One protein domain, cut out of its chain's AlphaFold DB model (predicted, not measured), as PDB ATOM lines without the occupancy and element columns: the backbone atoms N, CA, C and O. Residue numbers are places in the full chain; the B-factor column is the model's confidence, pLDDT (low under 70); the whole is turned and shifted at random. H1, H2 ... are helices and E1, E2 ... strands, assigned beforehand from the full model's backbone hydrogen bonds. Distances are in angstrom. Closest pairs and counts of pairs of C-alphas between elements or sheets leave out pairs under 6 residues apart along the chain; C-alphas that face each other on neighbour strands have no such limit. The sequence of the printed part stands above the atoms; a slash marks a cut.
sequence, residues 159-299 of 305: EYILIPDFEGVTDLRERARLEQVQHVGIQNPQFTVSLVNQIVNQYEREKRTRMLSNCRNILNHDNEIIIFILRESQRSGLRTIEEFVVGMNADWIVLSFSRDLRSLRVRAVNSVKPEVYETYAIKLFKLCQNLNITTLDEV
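What this domain is: This is residues 159 to 299 of the 305 residues of an uncharacterized protein of Heliorestis convoluta (UniProt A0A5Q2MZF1). One twisted sheet of five strands has two helices, H2 and the long H3, over one face, while its other face is bare of named helices. From one end of this body the small hairpin E4 and E5 reaches out, its residues 240 to 245 sticking out; toward the other end H3 runs past the sheet, with H1 near it and off the sheet. The 141 printed residues hold three named helices and seven named strands, in the order E1 H1 H2 E2 E3 E4 E5 E6 E7 H3; the main sheet runs E1 E7 E6 E3 E2, antiparallel throughout, and the class is mixed, helices and strands. The whole is only just loose, close to compact, with a radius of gyration of the C-alphas of 17.7 A, and elongated, spanning 64 by 34 by 26 A.

Where its parts are: Begin with the sheet: find C-alpha 211 at (-11.648, -9.699, -4.384), where E2, residues 211 to 221, sets out on its 28.8 A. E3 is residues 224 to 233, 29.1 A; E6 is 250 to 258, 26.2 A; E7 is 263 to 268, 16.6 A; E1 is 159 to 161, 7.1 A. E4, residues 239 to 241, and E5, residues 244 to 246, measure 5.7 A each. H1 is residues 172 to 184, 18.2 A, and H2 is 193 to 206, 19.9 A. H3, residues 274 to 299, runs 38.7 A from (-18.028, -8.693, -18.502) to (-34.501, -43.641, -16.660).

How they stand to each other: In the hairpin E2 and E3, look for N 212 and O 232, 2.7 A apart. Neighbour strands E6 and E3 have N 227 and O 255 within hydrogen-bond range at 2.8 A, the hairpin E6 and E7 has N 265 and O 256 at 2.8 A, and the edge strand E1 and its antiparallel neighbour E7 have N 160 and O 264 at 2.8 A. H2 lies over E2 at a height over the sheet of 8.0 A, along the strands at 26 degrees on the local plane; their closest C-alphas, Asn 197 and Cys 215, are 5.5 A apart. On the same face H3 lies over E7 and E6, height 11.0 A, slantwise to E6 at 37 degrees on the local plane; the closest C-alphas of H3 and E6 are Tyr 277 and Ile 253, 7.3 A. H3 touches H2 with residues 279 to 284 alone, closest at the C-alphas of Val 200 and Tyr 280, 6.3 A, a steep tilt of 50 degrees, opposite ways. H1 is close to H3 but not clearly touching, the closest C-alphas being Val 181 and Gln 289, 7.8 A. In the hairpin E4 and E5, N 244 and O 241 are 3.1 A apart. H1 and H2 have every O i to N i+4 pair within hydrogen-bond range; H3 has 15 of 22.

The domain as a whole: The C-alphas farthest apart are Glu 242 and Val 299, 65.7 A. The printed part has no cut, and no link is long. Look for pLDDT under 70 at residues 234 to 250 and 291 to 299; the mean of the printed part is 78.5.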
ATOM      1  N   GLU A 159     -28.542  -8.901 -21.908       86.44
ATOM      2  CA  GLU A 159     -29.220 -10.147 -22.254       86.44
ATOM      3  C   GLU A 159     -28.294 -11.069 -23.042       86.44
ATOM      4  O   GLU A 159     -27.589 -10.646 -23.959       86.44
ATOM      5  N   TYR A 160     -28.321 -12.345 -22.682       87.44
ATOM      6  CA  TYR A 160     -27.496 -13.395 -23.253       87.44
ATOM      7  C   TYR A 160     -28.354 -14.618 -23.574       87.44
ATOM      8  O   TYR A 160     -29.286 -14.966 -22.842       87.44
ATOM      9  N   ILE A 161     -27.988 -15.309 -24.652       87.44
ATOM     10  CA  ILE A 161     -28.504 -16.636 -24.991       87.44
ATOM     11  C   ILE A 161     -27.423 -17.649 -24.623       87.44
ATOM     12  O   ILE A 161     -26.267 -17.502 -25.018       87.44
ATOM     13  N   LEU A 162     -27.798 -18.666 -23.855       85.50
ATOM     14  CA  LEU A 162     -26.895 -19.725 -23.425       85.50
ATOM     15  C   LEU A 162     -26.958 -20.870 -24.430       85.50
ATOM     16  O   LEU A 162     -28.005 -21.486 -24.629       85.50
ATOM     17  N   ILE A 163     -25.827 -21.141 -25.079       84.06
ATOM     18  CA  ILE A 163     -25.714 -22.161 -26.122       84.06
ATOM     19  C   ILE A 163     -24.746 -23.248 -25.636       84.06
ATOM     20  O   ILE A 163     -23.670 -22.914 -25.130       84.06
ATOM     21  N   PRO A 164     -25.105 -24.539 -25.762       83.12
ATOM     22  CA  PRO A 164     -24.184 -25.635 -25.498       83.12
ATOM     23  C   PRO A 164     -22.925 -25.558 -26.364       83.12
ATOM     24  O   PRO A 164     -22.960 -25.145 -27.521       83.12
ATOM     25  N   ASP A 165     -21.807 -25.965 -25.780       82.62
ATOM     26  CA  ASP A 165     -20.501 -25.930 -26.425       82.62
ATOM     27  C   ASP A 165     -20.298 -27.203 -27.257       82.62
ATOM     28  O   ASP A 165     -20.115 -28.287 -26.706       82.62
ATOM     29  N   PHE A 166     -20.385 -27.076 -28.583       81.75
ATOM     30  CA  PHE A 166     -20.181 -28.183 -29.524       81.75
ATOM     31  C   PHE A 166     -18.721 -28.331 -29.967       81.75
ATOM     32  O   PHE A 166     -18.398 -29.245 -30.735       81.75
ATOM     33  N   GLU A 167     -17.836 -27.421 -29.552       82.94
ATOM     34  CA  GLU A 167     -16.468 -27.387 -30.049       82.94
ATOM     35  C   GLU A 167     -15.690 -28.627 -29.583       82.94
ATOM     36  O   GLU A 167     -15.639 -28.964 -28.402       82.94
ATOM     37  N   GLY A 168     -15.091 -29.350 -30.534       80.00
ATOM     38  CA  GLY A 168     -14.299 -30.548 -30.240       80.00
ATOM     39  C   GLY A 168     -15.101 -31.800 -29.859       80.00
ATOM     40  O   GLY A 168     -14.491 -32.823 -29.550       80.00
ATOM     41  N   VAL A 169     -16.438 -31.770 -29.919       84.06
ATOM     42  CA  VAL A 169     -17.283 -32.938 -29.619       84.06
ATOM     43  C   VAL A 169     -17.303 -33.896 -30.812       84.06
ATOM     44  O   VAL A 169     -17.965 -33.658 -31.824       84.06
ATOM     45  N   THR A 170     -16.557 -34.994 -30.696       86.25
ATOM     46  CA  THR A 170     -16.467 -36.043 -31.726       86.25
ATOM     47  C   THR A 170     -17.405 -37.222 -31.476       86.25
ATOM     48  O   THR A 170     -17.758 -37.925 -32.423       86.25
ATOM     49  N   ASP A 171     -17.844 -37.433 -30.233       89.56
ATOM     50  CA  ASP A 171     -18.820 -38.467 -29.887       89.56
ATOM     51  C   ASP A 171     -20.231 -38.054 -30.340       89.56
ATOM     52  O   ASP A 171     -20.773 -37.029 -29.921       89.56
ATOM     53  N   LEU A 172     -20.841 -38.879 -31.196       85.88
ATOM     54  CA  LEU A 172     -22.192 -38.669 -31.720       85.88
ATOM     55  C   LEU A 172     -23.262 -38.680 -30.624       85.88
ATOM     56  O   LEU A 172     -24.255 -37.965 -30.749       85.88
ATOM     57  N   ARG A 173     -23.078 -39.465 -29.554       86.50
ATOM     58  CA  ARG A 173     -24.033 -39.513 -28.436       86.50
ATOM     59  C   ARG A 173     -24.010 -38.213 -27.650       86.50
ATOM     60  O   ARG A 173     -25.061 -37.638 -27.383       86.50
ATOM     61  N   GLU A 174     -22.812 -37.732 -27.339       85.00
ATOM     62  CA  GLU A 174     -22.635 -36.464 -26.635       85.00
ATOM     63  C   GLU A 174     -23.147 -35.289 -27.473       85.00
ATOM     64  O   GLU A 174     -23.828 -34.402 -26.962       85.00
ATOM     65  N   ARG A 175     -22.920 -35.321 -28.790       85.31
ATOM     66  CA  ARG A 175     -23.465 -34.318 -29.704       85.31
ATOM     67  C   ARG A 175     -24.997 -34.299 -29.716       85.31
ATOM     68  O   ARG A 175     -25.576 -33.230 -29.544       85.31
ATOM     69  N   ALA A 176     -25.649 -35.455 -29.859       85.25
ATOM     70  CA  ALA A 176     -27.112 -35.550 -29.830       85.25
ATOM     71  C   ALA A 176     -27.698 -35.062 -28.491       85.25
ATOM     72  O   ALA A 176     -28.743 -34.411 -28.454       85.25
ATOM     73  N   ARG A 177     -26.994 -35.315 -27.381       83.69
ATOM     74  CA  ARG A 177     -27.360 -34.811 -26.052       83.69
ATOM     75  C   ARG A 177     -27.292 -33.285 -25.981       83.69
ATOM     76  O   ARG A 177     -28.227 -32.652 -25.496       83.69
ATOM     77  N   LEU A 178     -26.203 -32.684 -26.454       87.19
ATOM     78  CA  LEU A 178     -26.048 -31.227 -26.477       87.19
ATOM     79  C   LEU A 178     -27.086 -30.564 -27.395       87.19
ATOM     80  O   LEU A 178     -27.634 -29.525 -27.028       87.19
ATOM     81  N   GLU A 179     -27.429 -31.189 -28.525       86.69
ATOM     82  CA  GLU A 179     -28.534 -30.761 -29.397       86.69
ATOM     83  C   GLU A 179     -29.877 -30.797 -28.644       86.69
ATOM     84  O   GLU A 179     -30.643 -29.832 -28.682       86.69
ATOM     85  N   GLN A 180     -30.144 -31.850 -27.865       86.25
ATOM     86  CA  GLN A 180     -31.341 -31.920 -27.023       86.25
ATOM     87  C   GLN A 180     -31.372 -30.810 -25.961       86.25
ATOM     88  O   GLN A 180     -32.410 -30.169 -25.781       86.25
ATOM     89  N   VAL A 181     -30.247 -30.537 -25.288       85.88
ATOM     90  CA  VAL A 181     -30.133 -29.425 -24.326       85.88
ATOM     91  C   VAL A 181     -30.359 -28.079 -25.017       85.88
ATOM     92  O   VAL A 181     -31.015 -27.214 -24.449       85.88
ATOM     93  N   GLN A 182     -29.877 -27.892 -26.247       86.00
ATOM     94  CA  GLN A 182     -30.117 -26.667 -27.012       86.00
ATOM     95  C   GLN A 182     -31.605 -26.479 -27.346       86.00
ATOM     96  O   GLN A 182     -32.125 -25.365 -27.261       86.00
ATOM     97  N   HIS A 183     -32.303 -27.556 -27.712       86.06
ATOM     98  CA  HIS A 183     -33.715 -27.497 -28.088       86.06
ATOM     99  C   HIS A 183     -34.653 -27.333 -26.889       86.06
ATOM    100  O   HIS A 183     -35.561 -26.500 -26.920       86.06
ATOM    101  N   VAL A 184     -34.438 -28.127 -25.840       86.19
ATOM    102  CA  VAL A 184     -35.371 -28.270 -24.712       86.19
ATOM    103  C   VAL A 184     -34.922 -27.469 -23.484       86.19
ATOM    104  O   VAL A 184     -35.736 -27.170 -22.613       86.19
ATOM    105  N   GLY A 185     -33.650 -27.079 -23.414       86.44
ATOM    106  CA  GLY A 185     -33.048 -26.488 -22.222       86.44
ATOM    107  C   GLY A 185     -32.762 -27.522 -21.131       86.44
ATOM    108  O   GLY A 185     -33.103 -28.704 -21.231       86.44
ATOM    109  N   ILE A 186     -32.113 -27.073 -20.062       87.56
ATOM    110  CA  ILE A 186     -31.807 -27.886 -18.885       87.56
ATOM    111  C   ILE A 186     -33.050 -27.927 -18.001       87.56
ATOM    112  O   ILE A 186     -33.490 -26.904 -17.489       87.56
ATOM    113  N   GLN A 187     -33.612 -29.115 -17.801       85.00
ATOM    114  CA  GLN A 187     -34.811 -29.278 -16.984       85.00
ATOM    115  C   GLN A 187     -34.485 -29.239 -15.488       85.00
ATOM    116  O   GLN A 187     -33.547 -29.893 -15.040       85.00
ATOM    117  N   ASN A 188     -35.294 -28.497 -14.724       81.69
ATOM    118  CA  ASN A 188     -35.222 -28.374 -13.260       81.69
ATOM    119  C   ASN A 188     -33.804 -28.131 -12.700       81.69
ATOM    120  O   ASN A 188     -33.383 -28.843 -11.783       81.69
ATOM    121  N   PRO A 189     -33.066 -27.131 -13.214       86.06
ATOM    122  CA  PRO A 189     -31.731 -26.817 -12.723       86.06
ATOM    123  C   PRO A 189     -31.776 -26.485 -11.226       86.06
ATOM    124  O   PRO A 189     -32.651 -25.760 -10.752       86.06
ATOM    125  N   GLN A 190     -30.820 -27.028 -10.474       83.56
ATOM    126  CA  GLN A 190     -30.709 -26.810  -9.034       83.56
ATOM    127  C   GLN A 190     -29.434 -26.028  -8.738       83.56
ATOM    128  O   GLN A 190     -28.328 -26.561  -8.835       83.56
ATOM    129  N   PHE A 191     -29.590 -24.766  -8.341       88.44
ATOM    130  CA  PHE A 191     -28.491 -23.972  -7.807       88.44
ATOM    131  C   PHE A 191     -28.597 -23.885  -6.289       88.44
ATOM    132  O   PHE A 191     -29.652 -23.590  -5.734       88.44
ATOM    133  N   THR A 192     -27.474 -24.105  -5.611       88.19
ATOM    134  CA  THR A 192     -27.358 -23.888  -4.167       88.19
ATOM    135  C   THR A 192     -26.346 -22.788  -3.891       88.19
ATOM    136  O   THR A 192     -25.391 -22.602  -4.645       88.19
ATOM    137  N   VAL A 193     -26.522 -22.071  -2.781       87.31
ATOM    138  CA  VAL A 193     -25.582 -21.018  -2.358       87.31
ATOM    139  C   VAL A 193     -24.159 -21.576  -2.239       87.31
ATOM    140  O   VAL A 193     -23.204 -20.921  -2.646       87.31
ATOM    141  N   SER A 194     -24.010 -22.813  -1.752       89.25
ATOM    142  CA  SER A 194     -22.712 -23.494  -1.652       89.25
ATOM    143  C   SER A 194     -22.072 -23.720  -3.024       89.25
ATOM    144  O   SER A 194     -20.908 -23.377  -3.222       89.25
ATOM    145  N   LEU A 195     -22.847 -24.212  -3.994       92.44
ATOM    146  CA  LEU A 195     -22.386 -24.429  -5.363       92.44
ATOM    147  C   LEU A 195     -21.917 -23.127  -6.023       92.44
ATOM    148  O   LEU A 195     -20.814 -23.059  -6.565       92.44
ATOM    149  N   VAL A 196     -22.734 -22.072  -5.945       93.88
ATOM    150  CA  VAL A 196     -22.373 -20.765  -6.511       93.88
ATOM    151  C   VAL A 196     -21.121 -20.223  -5.817       93.88
ATOM    152  O   VAL A 196     -20.203 -19.762  -6.493       93.88
ATOM    153  N   ASN A 197     -21.031 -20.347  -4.487       93.50
ATOM    154  CA  ASN A 197     -19.852 -19.942  -3.718       93.50
ATOM    155  C   ASN A 197     -18.575 -20.664  -4.156       93.50
ATOM    156  O   ASN A 197     -17.522 -20.033  -4.217       93.50
ATOM    157  N   GLN A 198     -18.637 -21.956  -4.477       93.38
ATOM    158  CA  GLN A 198     -17.476 -22.685  -4.996       93.38
ATOM    159  C   GLN A 198     -16.989 -22.080  -6.317       93.38
ATOM    160  O   GLN A 198     -15.800 -21.793  -6.456       93.38
ATOM    161  N   ILE A 199     -17.909 -21.817  -7.249       94.19
ATOM    162  CA  ILE A 199     -17.597 -21.277  -8.579       94.19
ATOM    163  C   ILE A 199     -16.968 -19.888  -8.488       94.19
ATOM    164  O   ILE A 199     -15.909 -19.649  -9.078       94.19
ATOM    165  N   VAL A 200     -17.595 -18.976  -7.741       94.25
ATOM    166  CA  VAL A 200     -17.106 -17.595  -7.649       94.25
ATOM    167  C   VAL A 200     -15.768 -17.535  -6.909       94.25
ATOM    168  O   VAL A 200     -14.847 -16.874  -7.374       94.25
ATOM    169  N   ASN A 201     -15.585 -18.303  -5.827       92.00
ATOM    170  CA  ASN A 201     -14.312 -18.338  -5.102       92.00
ATOM    171  C   ASN A 201     -13.189 -18.982  -5.922       92.00
ATOM    172  O   ASN A 201     -12.038 -18.549  -5.841       92.00
ATOM    173  N   GLN A 202     -13.504 -20.006  -6.717       92.25
ATOM    174  CA  GLN A 202     -12.539 -20.620  -7.621       92.25
ATOM    175  C   GLN A 202     -12.044 -19.612  -8.661       92.25
ATOM    176  O   GLN A 202     -10.839 -19.520  -8.877       92.25
ATOM    177  N   TYR A 203     -12.939 -18.818  -9.255       93.38
ATOM    178  CA  TYR A 203     -12.546 -17.767 -10.195       93.38
ATOM    179  C   TYR A 203     -11.598 -16.741  -9.565       93.38
ATOM    180  O   TYR A 203     -10.544 -16.458 -10.136       93.38
ATOM    181  N   GLU A 204     -11.927 -16.214  -8.379       91.94
ATOM    182  CA  GLU A 204     -11.083 -15.202  -7.725       91.94
ATOM    183  C   GLU A 204      -9.685 -15.759  -7.407       91.94
ATOM    184  O   GLU A 204      -8.680 -15.066  -7.586       91.94
ATOM    185  N   ARG A 205      -9.595 -17.043  -7.024       89.62
ATOM    186  CA  ARG A 205      -8.321 -17.748  -6.798       89.62
ATOM    187  C   ARG A 205      -7.533 -17.966  -8.091       89.62
ATOM    188  O   ARG A 205      -6.345 -17.653  -8.128       89.62
ATOM    189  N   GLU A 206      -8.174 -18.477  -9.142       91.50
ATOM    190  CA  GLU A 206      -7.550 -18.752 -10.447       91.50
ATOM    191  C   GLU A 206      -6.988 -17.478 -11.081       91.50
ATOM    192  O   GLU A 206      -5.852 -17.450 -11.554       91.50
ATOM    193  N   LYS A 207      -7.771 -16.398 -11.038       89.75
ATOM    194  CA  LYS A 207      -7.394 -15.089 -11.582       89.75
ATOM    195  C   LYS A 207      -6.545 -14.263 -10.611       89.75
ATOM    196  O   LYS A 207      -6.125 -13.164 -10.969       89.75
ATOM    197  N   ARG A 208      -6.268 -14.787  -9.405       85.81
ATOM    198  CA  ARG A 208      -5.508 -14.130  -8.324       85.81
ATOM    199  C   ARG A 208      -5.993 -12.706  -8.063       85.81
ATOM    200  O   ARG A 208      -5.196 -11.776  -7.897       85.81
ATOM    201  N   THR A 209      -7.305 -12.516  -8.085       82.56
ATOM    202  CA  THR A 209      -7.887 -11.209  -7.807       82.56
ATOM    203  C   THR A 209      -7.724 -10.903  -6.318       82.56
ATOM    204  O   THR A 209      -7.542 -11.789  -5.485       82.56
ATOM    205  N   ARG A 210      -7.778  -9.620  -5.956       82.62
ATOM    206  CA  ARG A 210      -7.852  -9.197  -4.548       82.62
ATOM    207  C   ARG A 210      -9.303  -8.995  -4.119       82.62
ATOM    208  O   ARG A 210      -9.582  -8.050  -3.389       82.62
ATOM    209  N   MET A 211     -10.215  -9.806  -4.644       85.75
ATOM    210  CA  MET A 211     -11.648  -9.699  -4.384       85.75
ATOM    211  C   MET A 211     -12.149 -10.985  -3.730       85.75
ATOM    212  O   MET A 211     -11.616 -12.066  -3.966       85.75
ATOM    213  N   LEU A 212     -13.178 -10.857  -2.905       84.94
ATOM    214  CA  LEU A 212     -13.927 -11.942  -2.301       84.94
ATOM    215  C   LEU A 212     -15.340 -11.902  -2.875       84.94
ATOM    216  O   LEU A 212     -16.098 -10.982  -2.578       84.94
ATOM    217  N   SER A 213     -15.685 -12.883  -3.701       89.38
ATOM    218  CA  SER A 213     -17.046 -13.036  -4.209       89.38
ATOM    219  C   SER A 213     -17.815 -14.043  -3.360       89.38
ATOM    220  O   SER A 213     -17.327 -15.141  -3.119       89.38
ATOM    221  N   ASN A 214     -19.034 -13.690  -2.955       87.81
ATOM    222  CA  ASN A 214     -19.939 -14.562  -2.213       87.81
ATOM    223  C   ASN A 214     -21.355 -14.484  -2.792       87.81
ATOM    224  O   ASN A 214     -21.914 -13.402  -2.969       87.81
ATOM    225  N   CYS A 215     -21.962 -15.640  -3.036       89.31
ATOM    226  CA  CYS A 215     -23.390 -15.776  -3.259       89.31
ATOM    227  C   CYS A 215     -24.131 -15.445  -1.964       89.31
ATOM    228  O   CYS A 215     -23.940 -16.095  -0.933       89.31
ATOM    229  N   ARG A 216     -24.963 -14.409  -2.026       82.44
ATOM    230  CA  ARG A 216     -25.761 -13.932  -0.901       82.44
ATOM    231  C   ARG A 216     -27.132 -14.585  -0.866       82.44
ATOM    232  O   ARG A 216     -27.633 -14.841   0.222       82.44
ATOM    233  N   ASN A 217     -27.732 -14.843  -2.028       80.19
ATOM    234  CA  ASN A 217     -29.047 -15.464  -2.109       80.19
ATOM    235  C   ASN A 217     -29.300 -16.081  -3.491       80.19
ATOM    236  O   ASN A 217     -28.700 -15.658  -4.483       80.19
ATOM    237  N   ILE A 218     -30.205 -17.056  -3.538       85.69
ATOM    238  CA  ILE A 218     -30.744 -17.659  -4.758       85.69
ATOM    239  C   ILE A 218     -32.254 -17.731  -4.593       85.69
ATOM    240  O   ILE A 218     -32.740 -18.279  -3.605       85.69
ATOM    241  N   LEU A 219     -32.990 -17.186  -5.553       81.88
ATOM    242  CA  LEU A 219     -34.442 -17.121  -5.506       81.88
ATOM    243  C   LEU A 219     -35.042 -17.618  -6.810       81.88
ATOM    244  O   LEU A 219     -34.498 -17.375  -7.882       81.88
ATOM    245  N   ASN A 220     -36.195 -18.267  -6.697       82.56
ATOM    246  CA  ASN A 220     -37.021 -18.633  -7.837       82.56
ATOM    247  C   ASN A 220     -38.208 -17.666  -7.889       82.56
ATOM    248  O   ASN A 220     -39.023 -17.655  -6.964       82.56
ATOM    249  N   HIS A 221     -38.293 -16.850  -8.936       78.00
ATOM    250  CA  HIS A 221     -39.346 -15.849  -9.116       78.00
ATOM    251  C   HIS A 221     -39.746 -15.792 -10.591       78.00
ATOM    252  O   HIS A 221     -38.871 -15.805 -11.443       78.00
ATOM    253  N   ASP A 222     -41.045 -15.799 -10.894       77.38
ATOM    254  CA  ASP A 222     -41.589 -15.670 -12.256       77.38
ATOM    255  C   ASP A 222     -40.954 -16.594 -13.316       77.38
ATOM    256  O   ASP A 222     -40.690 -16.201 -14.446       77.38
ATOM    257  N   ASN A 223     -40.743 -17.871 -12.961       81.19
ATOM    258  CA  ASN A 223     -40.041 -18.868 -13.793       81.19
ATOM    259  C   ASN A 223     -38.587 -18.497 -14.137       81.19
ATOM    260  O   ASN A 223     -38.031 -18.976 -15.128       81.19
ATOM    261  N   GLU A 224     -37.947 -17.709 -13.289       87.06
ATOM    262  CA  GLU A 224     -36.531 -17.397 -13.367       87.06
ATOM    263  C   GLU A 224     -35.820 -17.765 -12.070       87.06
ATOM    264  O   GLU A 224     -36.417 -17.832 -10.991       87.06
ATOM    265  N   ILE A 225     -34.523 -18.020 -12.199       90.25
ATOM    266  CA  ILE A 225     -33.624 -18.320 -11.096       90.25
ATOM    267  C   ILE A 225     -32.654 -17.162 -10.972       90.25
ATOM    268  O   ILE A 225     -31.784 -16.961 -11.822       90.25
ATOM    269  N   ILE A 226     -32.817 -16.402  -9.897       88.31
ATOM    270  CA  ILE A 226     -32.110 -15.153  -9.656       88.31
ATOM    271  C   ILE A 226     -31.044 -15.397  -8.593       88.31
ATOM    272  O   ILE A 226     -31.344 -15.774  -7.461       88.31
ATOM    273  N   ILE A 227     -29.787 -15.175  -8.959       89.69
ATOM    274  CA  ILE A 227     -28.612 -15.384  -8.119       89.69
ATOM    275  C   ILE A 227     -27.991 -14.028  -7.796       89.69
ATOM    276  O   ILE A 227     -27.572 -13.284  -8.684       89.69
ATOM    277  N   PHE A 228     -27.881 -13.745  -6.501       85.56
ATOM    278  CA  PHE A 228     -27.296 -12.527  -5.960       85.56
ATOM    279  C   PHE A 228     -25.867 -12.792  -5.504       85.56
ATOM    280  O   PHE A 228     -25.640 -13.604  -4.606       85.56
ATOM    281  N   ILE A 229     -24.901 -12.094  -6.096       88.50
ATOM    282  CA  ILE A 229     -23.479 -12.227  -5.782       88.50
ATOM    283  C   ILE A 229     -22.953 -10.864  -5.340       88.50
ATOM    284  O   ILE A 229     -23.130  -9.864  -6.034       88.50
ATOM    285  N   LEU A 230     -22.289 -10.836  -4.187       85.44
ATOM    286  CA  LEU A 230     -21.559  -9.673  -3.701       85.44
ATOM    287  C   LEU A 230     -20.064  -9.914  -3.875       85.44
ATOM    288  O   LEU A 230     -19.557 -10.945  -3.431       85.44
ATOM    289  N   ARG A 231     -19.370  -8.971  -4.508       86.75
ATOM    290  CA  ARG A 231     -17.940  -9.047  -4.796       86.75
ATOM    291  C   ARG A 231     -17.194  -7.913  -4.104       86.75
ATOM    292  O   ARG A 231     -17.285  -6.764  -4.512       86.75
ATOM    293  N   GLU A 232     -16.437  -8.239  -3.066       82.31
ATOM    294  CA  GLU A 232     -15.862  -7.275  -2.124       82.31
ATOM    295  C   GLU A 232     -14.339  -7.209  -2.254       82.31
ATOM    296  O   GLU A 232     -13.669  -8.233  -2.348       82.31
ATOM    297  N   SER A 233     -13.747  -6.016  -2.235       78.88
ATOM    298  CA  SER A 233     -12.284  -5.884  -2.212       78.88
ATOM    299  C   SER A 233     -11.685  -6.371  -0.887       78.88
ATOM    300  O   SER A 233     -11.986  -5.834   0.172       78.88
ATOM    301  N   GLN A 234     -10.731  -7.306  -0.952       69.75
ATOM    302  CA  GLN A 234      -9.961  -7.808   0.196       69.75
ATOM    303  C   GLN A 234      -8.827  -6.873   0.641       69.75
ATOM    304  O   GLN A 234      -8.066  -7.206   1.550       69.75
ATOM    305  N   ARG A 235      -8.645  -5.710  -0.002       60.66
ATOM    306  CA  ARG A 235      -7.668  -4.725   0.478       60.66
ATOM    307  C   ARG A 235      -8.131  -4.194   1.836       60.66
ATOM    308  O   ARG A 235      -9.058  -3.398   1.903       60.66
ATOM    309  N   SER A 236      -7.459  -4.627   2.898       44.91
ATOM    310  CA  SER A 236      -7.524  -4.017   4.223       44.91
ATOM    311  C   SER A 236      -7.214  -2.523   4.110       44.91
ATOM    312  O   SER A 236      -6.104  -2.161   3.715       44.91
ATOM    313  N   GLY A 237      -8.176  -1.671   4.450       43.03
ATOM    314  CA  GLY A 237      -7.950  -0.240   4.621       43.03
ATOM    315  C   GLY A 237      -8.920   0.620   3.830       43.03
ATOM    316  O   GLY A 237      -8.823   0.728   2.606       43.03
ATOM    317  N   LEU A 238      -9.804   1.284   4.577       43.12
ATOM    318  CA  LEU A 238     -10.321   2.611   4.254       43.12
ATOM    319  C   LEU A 238      -9.257   3.403   3.482       43.12
ATOM    320  O   LEU A 238      -8.146   3.604   3.977       43.12
ATOM    321  N   ARG A 239      -9.575   3.846   2.265       40.56
ATOM    322  CA  ARG A 239      -8.800   4.911   1.633       40.56
ATOM    323  C   ARG A 239      -9.311   6.222   2.211       40.56
ATOM    324  O   ARG A 239     -10.362   6.691   1.798       40.56
ATOM    325  N   THR A 240      -8.571   6.807   3.146       35.66
ATOM    326  CA  THR A 240      -8.639   8.247   3.394       35.66
ATOM    327  C   THR A 240      -7.966   8.937   2.214       35.66
ATOM    328  O   THR A 240      -6.743   9.032   2.138       35.66
ATOM    329  N   ILE A 241      -8.773   9.349   1.244       39.66
ATOM    330  CA  ILE A 241      -8.426  10.471   0.376       39.66
ATOM    331  C   ILE A 241      -9.121  11.665   1.020       39.66
ATOM    332  O   ILE A 241     -10.262  11.533   1.464       39.66
ATOM    333  N   GLU A 242      -8.390  12.765   1.165       34.28
ATOM    334  CA  GLU A 242      -8.860  14.017   1.758       34.28
ATOM    335  C   GLU A 242     -10.332  14.288   1.365       34.28
ATOM    336  O   GLU A 242     -10.686  14.258   0.190       34.28
ATOM    337  N   GLU A 243     -11.175  14.444   2.393       33.47
ATOM    338  CA  GLU A 243     -12.628  14.717   2.373       33.47
ATOM    339  C   GLU A 243     -13.635  13.579   2.100       33.47
ATOM    340  O   GLU A 243     -14.820  13.801   2.340       33.47
ATOM    341  N   PHE A 244     -13.242  12.345   1.747       29.22
ATOM    342  CA  PHE A 244     -14.225  11.254   1.578       29.22
ATOM    343  C   PHE A 244     -13.789   9.924   2.205       29.22
ATOM    344  O   PHE A 244     -12.798   9.309   1.811       29.22
ATOM    345  N   VAL A 245     -14.598   9.423   3.145       32.62
ATOM    346  CA  VAL A 245     -14.572   8.013   3.550       32.62
ATOM    347  C   VAL A 245     -15.243   7.208   2.438       32.62
ATOM    348  O   VAL A 245     -16.464   7.102   2.380       32.62
ATOM    349  N   VAL A 246     -14.451   6.656   1.519       37.34
ATOM    350  CA  VAL A 246     -14.972   5.734   0.503       37.34
ATOM    351  C   VAL A 246     -15.180   4.378   1.178       37.34
ATOM    352  O   VAL A 246     -14.213   3.704   1.542       37.34
ATOM    353  N   GLY A 247     -16.448   4.023   1.410       42.22
ATOM    354  CA  GLY A 247     -16.867   2.738   1.971       42.22
ATOM    355  C   GLY A 247     -16.356   1.540   1.162       42.22
ATOM    356  O   GLY A 247     -15.830   1.682   0.061       42.22
ATOM    357  N   MET A 248     -16.473   0.342   1.737       50.84
ATOM    358  CA  MET A 248     -16.037  -0.917   1.123       50.84
ATOM    359  C   MET A 248     -16.469  -1.015  -0.351       50.84
ATOM    360  O   MET A 248     -17.655  -0.946  -0.654       50.84
ATOM    361  N   ASN A 249     -15.509  -1.206  -1.267       61.59
ATOM    362  CA  ASN A 249     -15.779  -1.473  -2.686       61.59
ATOM    363  C   ASN A 249     -16.433  -2.858  -2.821       61.59
ATOM    364  O   ASN A 249     -15.733  -3.861  -3.011       61.59
ATOM    365  N   ALA A 250     -17.749  -2.908  -2.643       67.69
ATOM    366  CA  ALA A 250     -18.577  -4.090  -2.780       67.69
ATOM    367  C   ALA A 250     -19.461  -3.938  -4.023       67.69
ATOM    368  O   ALA A 250     -20.389  -3.130  -4.058       67.69
ATOM    369  N   ASP A 251     -19.153  -4.719  -5.051       79.31
ATOM    370  CA  ASP A 251     -19.846  -4.705  -6.329       79.31
ATOM    371  C   ASP A 251     -20.945  -5.780  -6.332       79.31
ATOM    372  O   ASP A 251     -20.675  -6.961  -6.085       79.31
ATOM    373  N   TRP A 252     -22.188  -5.396  -6.630       80.06
ATOM    374  CA  TRP A 252     -23.281  -6.353  -6.817       80.06
ATOM    375  C   TRP A 252     -23.310  -6.892  -8.244       80.06
ATOM    376  O   TRP A 252     -23.207  -6.136  -9.214       80.06
ATOM    377  N   ILE A 253     -23.510  -8.203  -8.350       87.12
ATOM    378  CA  ILE A 253     -23.780  -8.920  -9.594       87.12
ATOM    379  C   ILE A 253     -25.071  -9.716  -9.390       87.12
ATOM    380  O   ILE A 253     -25.203 -10.474  -8.427       87.12
ATOM    381  N   VAL A 254     -26.017  -9.545 -10.306       88.75
ATOM    382  CA  VAL A 254     -27.276 -10.286 -10.364       88.75
ATOM    383  C   VAL A 254     -27.290 -11.074 -11.664       88.75
ATOM    384  O   VAL A 254     -27.192 -10.492 -12.746       88.75
ATOM    385  N   LEU A 255     -27.391 -12.394 -11.542       91.69
ATOM    386  CA  LEU A 255     -27.597 -13.302 -12.665       91.69
ATOM    387  C   LEU A 255     -29.039 -13.788 -12.606       91.69
ATOM    388  O   LEU A 255     -29.432 -14.358 -11.592       91.69
ATOM    389  N   SER A 256     -29.808 -13.584 -13.665       91.06
ATOM    390  CA  SER A 256     -31.149 -14.144 -13.781       91.06
ATOM    391  C   SER A 256     -31.222 -15.100 -14.954       91.06
ATOM    392  O   SER A 256     -31.073 -14.695 -16.106       91.06
ATOM    393  N   PHE A 257     -31.410 -16.376 -14.651       92.38
ATOM    394  CA  PHE A 257     -31.576 -17.418 -15.649       92.38
ATOM    395  C   PHE A 257     -33.055 -17.700 -15.867       92.38
ATOM    396  O   PHE A 257     -33.817 -17.758 -14.905       92.38
ATOM    397  N   SER A 258     -33.455 -18.000 -17.100       92.12
ATOM    398  CA  SER A 258     -34.721 -18.705 -17.315       92.12
ATOM    399  C   SER A 258     -34.700 -20.072 -16.632       92.12
ATOM    400  O   SER A 258     -33.647 -20.688 -16.453       92.12
ATOM    401  N   ARG A 259     -35.881 -20.585 -16.274       89.81
ATOM    402  CA  ARG A 259     -36.048 -21.899 -15.632       89.81
ATOM    403  C   ARG A 259     -35.403 -23.063 -16.391       89.81
ATOM    404  O   ARG A 259     -35.100 -24.075 -15.770       89.81
ATOM    405  N   ASP A 260     -35.214 -22.937 -17.701       90.31
ATOM    406  CA  ASP A 260     -34.597 -23.949 -18.563       90.31
ATOM    407  C   ASP A 260     -33.131 -23.634 -18.933       90.31
ATOM    408  O   ASP A 260     -32.524 -24.327 -19.751       90.31
ATOM    409  N   LEU A 261     -32.551 -22.591 -18.329       90.75
ATOM    410  CA  LEU A 261     -31.194 -22.093 -18.562       90.75
ATOM    411  C   LEU A 261     -30.867 -21.780 -20.035       90.75
ATOM    412  O   LEU A 261     -29.706 -21.890 -20.424       90.75
ATOM    413  N   ARG A 262     -31.840 -21.390 -20.871       89.88
ATOM    414  CA  ARG A 262     -31.567 -20.976 -22.267       89.88
ATOM    415  C   ARG A 262     -31.274 -19.487 -22.419       89.88
ATOM    416  O   ARG A 262     -30.623 -19.076 -23.377       89.88
ATOM    417  N   SER A 263     -31.739 -18.678 -21.478       89.75
ATOM    418  CA  SER A 263     -31.513 -17.234 -21.442       89.75
ATOM    419  C   SER A 263     -30.923 -16.807 -20.107       89.75
ATOM    420  O   SER A 263     -31.194 -17.405 -19.063       89.75
ATOM    421  N   LEU A 264     -30.109 -15.757 -20.161       91.50
ATOM    422  CA  LEU A 264     -29.489 -15.127 -19.008       91.50
ATOM    423  C   LEU A 264     -29.617 -13.611 -19.132       91.50
ATOM    424  O   LEU A 264     -29.234 -13.027 -20.142       91.50
ATOM    425  N   ARG A 265     -30.085 -12.966 -18.070       90.25
ATOM    426  CA  ARG A 265     -30.024 -11.518 -17.889       90.25
ATOM    427  C   ARG A 265     -29.007 -11.200 -16.803       90.25
ATOM    428  O   ARG A 265     -29.065 -11.763 -15.711       90.25
ATOM    429  N   VAL A 266     -28.071 -10.299 -17.094       85.94
ATOM    430  CA  VAL A 266     -27.037  -9.878 -16.144       85.94
ATOM    431  C   VAL A 266     -27.150  -8.401 -15.819       85.94
ATOM    432  O   VAL A 266     -27.168  -7.549 -16.709       85.94
ATOM    433  N   ARG A 267     -27.127  -8.096 -14.524       84.38
ATOM    434  CA  ARG A 267     -26.878  -6.751 -14.013       84.38
ATOM    435  C   ARG A 267     -25.631  -6.780 -13.147       84.38
ATOM    436  O   ARG A 267     -25.549  -7.542 -12.191       84.38
ATOM    437  N   ALA A 268     -24.678  -5.924 -13.469       81.31
ATOM    438  CA  ALA A 268     -23.501  -5.686 -12.655       81.31
ATOM    439  C   ALA A 268     -23.216  -4.185 -12.643       81.31
ATOM    440  O   ALA A 268     -23.557  -3.474 -13.590       81.31
ATOM    441  N   VAL A 269     -22.612  -3.694 -11.567       75.19
ATOM    442  CA  VAL A 269     -22.110  -2.315 -11.530       75.19
ATOM    443  C   VAL A 269     -21.008  -2.120 -12.579       75.19
ATOM    444  O   VAL A 269     -20.249  -3.043 -12.870       75.19
ATOM    445  N   ASN A 270     -20.895  -0.907 -13.130       70.75
ATOM    446  CA  ASN A 270     -20.011  -0.596 -14.268       70.75
ATOM    447  C   ASN A 270     -18.521  -0.916 -14.032       70.75
ATOM    448  O   ASN A 270     -17.759  -1.058 -14.986       70.75
ATOM    449  N   SER A 271     -18.085  -1.007 -12.773       77.25
ATOM    450  CA  SER A 271     -16.728  -1.406 -12.377       77.25
ATOM    451  C   SER A 271     -16.421  -2.884 -12.658       77.25
ATOM    452  O   SER A 271     -15.249  -3.251 -12.801       77.25
ATOM    453  N   VAL A 272     -17.440  -3.745 -12.741       80.75
ATOM    454  CA  VAL A 272     -17.282  -5.185 -12.976       80.75
ATOM    455  C   VAL A 272     -17.166  -5.456 -14.472       80.75
ATOM    456  O   VAL A 272     -18.072  -5.176 -15.252       80.75
ATOM    457  N   LYS A 273     -16.044  -6.053 -14.879       86.06
ATOM    458  CA  LYS A 273     -15.804  -6.433 -16.276       86.06
ATOM    459  C   LYS A 273     -16.715  -7.594 -16.710       86.06
ATOM    460  O   LYS A 273     -16.856  -8.532 -15.920       86.06
ATOM    461  N   PRO A 274     -17.198  -7.611 -17.970       87.38
ATOM    462  CA  PRO A 274     -18.028  -8.693 -18.502       87.38
ATOM    463  C   PRO A 274     -17.492 -10.108 -18.295       87.38
ATOM    464  O   PRO A 274     -18.214 -10.979 -17.815       87.38
ATOM    465  N   GLU A 275     -16.184 -10.291 -18.501       90.25
ATOM    466  CA  GLU A 275     -15.474 -11.560 -18.282       90.25
ATOM    467  C   GLU A 275     -15.804 -12.218 -16.930       90.25
ATOM    468  O   GLU A 275     -15.854 -13.444 -16.837       90.25
ATOM    469  N   VAL A 276     -16.012 -11.428 -15.870       89.19
ATOM    470  CA  VAL A 276     -16.252 -11.942 -14.514       89.19
ATOM    471  C   VAL A 276     -17.578 -12.695 -14.455       89.19
ATOM    472  O   VAL A 276     -17.610 -13.884 -14.137       89.19
ATOM    473  N   TYR A 277     -18.675 -12.011 -14.777       89.38
ATOM    474  CA  TYR A 277     -20.011 -12.585 -14.654       89.38
ATOM    475  C   TYR A 277     -20.316 -13.589 -15.774       89.38
ATOM    476  O   TYR A 277     -21.038 -14.555 -15.535       89.38
ATOM    477  N   GLU A 278     -19.709 -13.429 -16.956       89.50
ATOM    478  CA  GLU A 278     -19.786 -14.411 -18.043       89.50
ATOM    479  C   GLU A 278     -19.120 -15.725 -17.621       89.50
ATOM    480  O   GLU A 278     -19.704 -16.796 -17.778       89.50
ATOM    481  N   THR A 279     -17.945 -15.660 -16.981       91.75
ATOM    482  CA  THR A 279     -17.277 -16.867 -16.473       91.75
ATOM    483  C   THR A 279     -18.105 -17.559 -15.389       91.75
ATOM    484  O   THR A 279     -18.191 -18.789 -15.380       91.75
ATOM    485  N   TYR A 280     -18.732 -16.798 -14.483       93.06
ATOM    486  CA  TYR A 280     -19.622 -17.365 -13.461       93.06
ATOM    487  C   TYR A 280     -20.792 -18.105 -14.103       93.06
ATOM    488  O   TYR A 280     -21.033 -19.269 -13.777       93.06
ATOM    489  N   ALA A 281     -21.477 -17.454 -15.042       91.75
ATOM    490  CA  ALA A 281     -22.634 -18.022 -15.709       91.75
ATOM    491  C   ALA A 281     -22.288 -19.264 -16.539       91.75
ATOM    492  O   ALA A 281     -22.986 -20.270 -16.436       91.75
ATOM    493  N   ILE A 282     -21.181 -19.243 -17.288       89.31
ATOM    494  CA  ILE A 282     -20.722 -20.396 -18.077       89.31
ATOM    495  C   ILE A 282     -20.403 -21.586 -17.168       89.31
ATOM    496  O   ILE A 282     -20.814 -22.708 -17.463       89.31
ATOM    497  N   LYS A 283     -19.695 -21.366 -16.050       91.31
ATOM    498  CA  LYS A 283     -19.379 -22.444 -15.098       91.31
ATOM    499  C   LYS A 283     -20.649 -23.028 -14.468       91.31
ATOM    500  O   LYS A 283     -20.755 -24.246 -14.370       91.31
ATOM    501  N   LEU A 284     -21.614 -22.186 -14.091       91.50
ATOM    502  CA  LEU A 284     -22.914 -22.624 -13.562       91.50
ATOM    503  C   LEU A 284     -23.696 -23.452 -14.588       91.50
ATOM    504  O   LEU A 284     -24.156 -24.548 -14.273       91.50
ATOM    505  N   PHE A 285     -23.782 -22.963 -15.826       88.62
ATOM    506  CA  PHE A 285     -24.460 -23.644 -16.923       88.62
ATOM    507  C   PHE A 285     -23.835 -25.013 -17.220       88.62
ATOM    508  O   PHE A 285     -24.537 -26.023 -17.177       88.62
ATOM    509  N   LYS A 286     -22.507 -25.076 -17.419       86.56
ATOM    510  CA  LYS A 286     -21.782 -26.335 -17.684       86.56
ATOM    511  C   LYS A 286     -21.955 -27.352 -16.553       86.56
ATOM    512  O   LYS A 286     -22.071 -28.549 -16.804       86.56
ATOM    513  N   LEU A 287     -22.014 -26.898 -15.302       85.88
ATOM    514  CA  LEU A 287     -22.206 -27.793 -14.165       85.88
ATOM    515  C   LEU A 287     -23.605 -28.425 -14.172       85.88
ATOM    516  O   LEU A 287     -23.729 -29.635 -13.992       85.88
ATOM    517  N   CYS A 288     -24.649 -27.651 -14.473       82.69
ATOM    518  CA  CYS A 288     -25.998 -28.196 -14.633       82.69
ATOM    519  C   CYS A 288     -26.139 -29.101 -15.868       82.69
ATOM    520  O   CYS A 288     -26.853 -30.100 -15.803       82.69
ATOM    521  N   GLN A 289     -25.419 -28.818 -16.962       78.31
ATOM    522  CA  GLN A 289     -25.354 -29.721 -18.119       78.31
ATOM    523  C   GLN A 289     -24.789 -31.097 -17.752       78.31
ATOM    524  O   GLN A 289     -25.210 -32.094 -18.341       78.31
ATOM    525  N   ASN A 290     -23.856 -31.145 -16.795       71.75
ATOM    526  CA  ASN A 290     -23.207 -32.373 -16.347       71.75
ATOM    527  C   ASN A 290     -23.984 -33.100 -15.236       71.75
ATOM    528  O   ASN A 290     -23.906 -34.315 -15.139       71.75
ATOM    529  N   LEU A 291     -24.757 -32.408 -14.397       56.78
ATOM    530  CA  LEU A 291     -25.568 -33.067 -13.356       56.78
ATOM    531  C   LEU A 291     -26.784 -33.824 -13.919       56.78
ATOM    532  O   LEU A 291     -27.207 -34.818 -13.334       56.78
ATOM    533  N   ASN A 292     -27.292 -33.429 -15.090       51.25
ATOM    534  CA  ASN A 292     -28.283 -34.226 -15.825       51.25
ATOM    535  C   ASN A 292     -27.718 -35.551 -16.374       51.25
ATOM    536  O   ASN A 292     -28.478 -36.353 -16.906       51.25
ATOM    537  N   ILE A 293     -26.410 -35.809 -16.235       44.53
ATOM    538  CA  ILE A 293     -25.796 -37.094 -16.595       44.53
ATOM    539  C   ILE A 293     -26.260 -38.193 -15.625       44.53
ATOM    540  O   ILE A 293     -26.588 -39.288 -16.060       44.53
ATOM    541  N   THR A 294     -26.389 -37.898 -14.325       36.00
ATOM    542  CA  THR A 294     -26.764 -38.912 -13.319       36.00
ATOM    543  C   THR A 294     -28.236 -39.327 -13.349       36.00
ATOM    544  O   THR A 294     -28.557 -40.425 -12.916       36.00
ATOM    545  N   THR A 295     -29.139 -38.489 -13.862       35.50
ATOM    546  CA  THR A 295     -30.582 -38.794 -13.907       35.50
ATOM    547  C   THR A 295     -31.024 -39.465 -15.205       35.50
ATOM    548  O   THR A 295     -32.059 -40.123 -15.221       35.50
ATOM    549  N   LEU A 296     -30.249 -39.351 -16.288       36.56
ATOM    550  CA  LEU A 296     -30.519 -40.067 -17.542       36.56
ATOM    551  C   LEU A 296     -30.123 -41.551 -17.469       36.56
ATOM    552  O   LEU A 296     -30.800 -42.379 -18.078       36.56
ATOM    553  N   ASP A 297     -29.114 -41.898 -16.664       33.38
ATOM    554  CA  ASP A 297     -28.700 -43.292 -16.455       33.38
ATOM    555  C   ASP A 297     -29.728 -44.120 -15.653       33.38
ATOM    556  O   ASP A 297     -29.780 -45.340 -15.799       33.38
ATOM    557  N   GLU A 298     -30.607 -43.488 -14.864       30.22
ATOM    558  CA  GLU A 298     -31.650 -44.194 -14.093       30.22
ATOM    559  C   GLU A 298     -32.978 -44.360 -14.853       30.22
ATOM    560  O   GLU A 298     -33.760 -45.260 -14.540       30.22
ATOM    561  N   VAL A 299     -33.241 -43.560 -15.892       29.83
ATOM    562  CA  VAL A 299     -34.501 -43.641 -16.660       29.83
ATOM    563  C   VAL A 299     -34.417 -44.660 -17.807       29.83
ATOM    564  O   VAL A 299     -35.440 -45.194 -18.228       29.83
TER     565      VAL A 299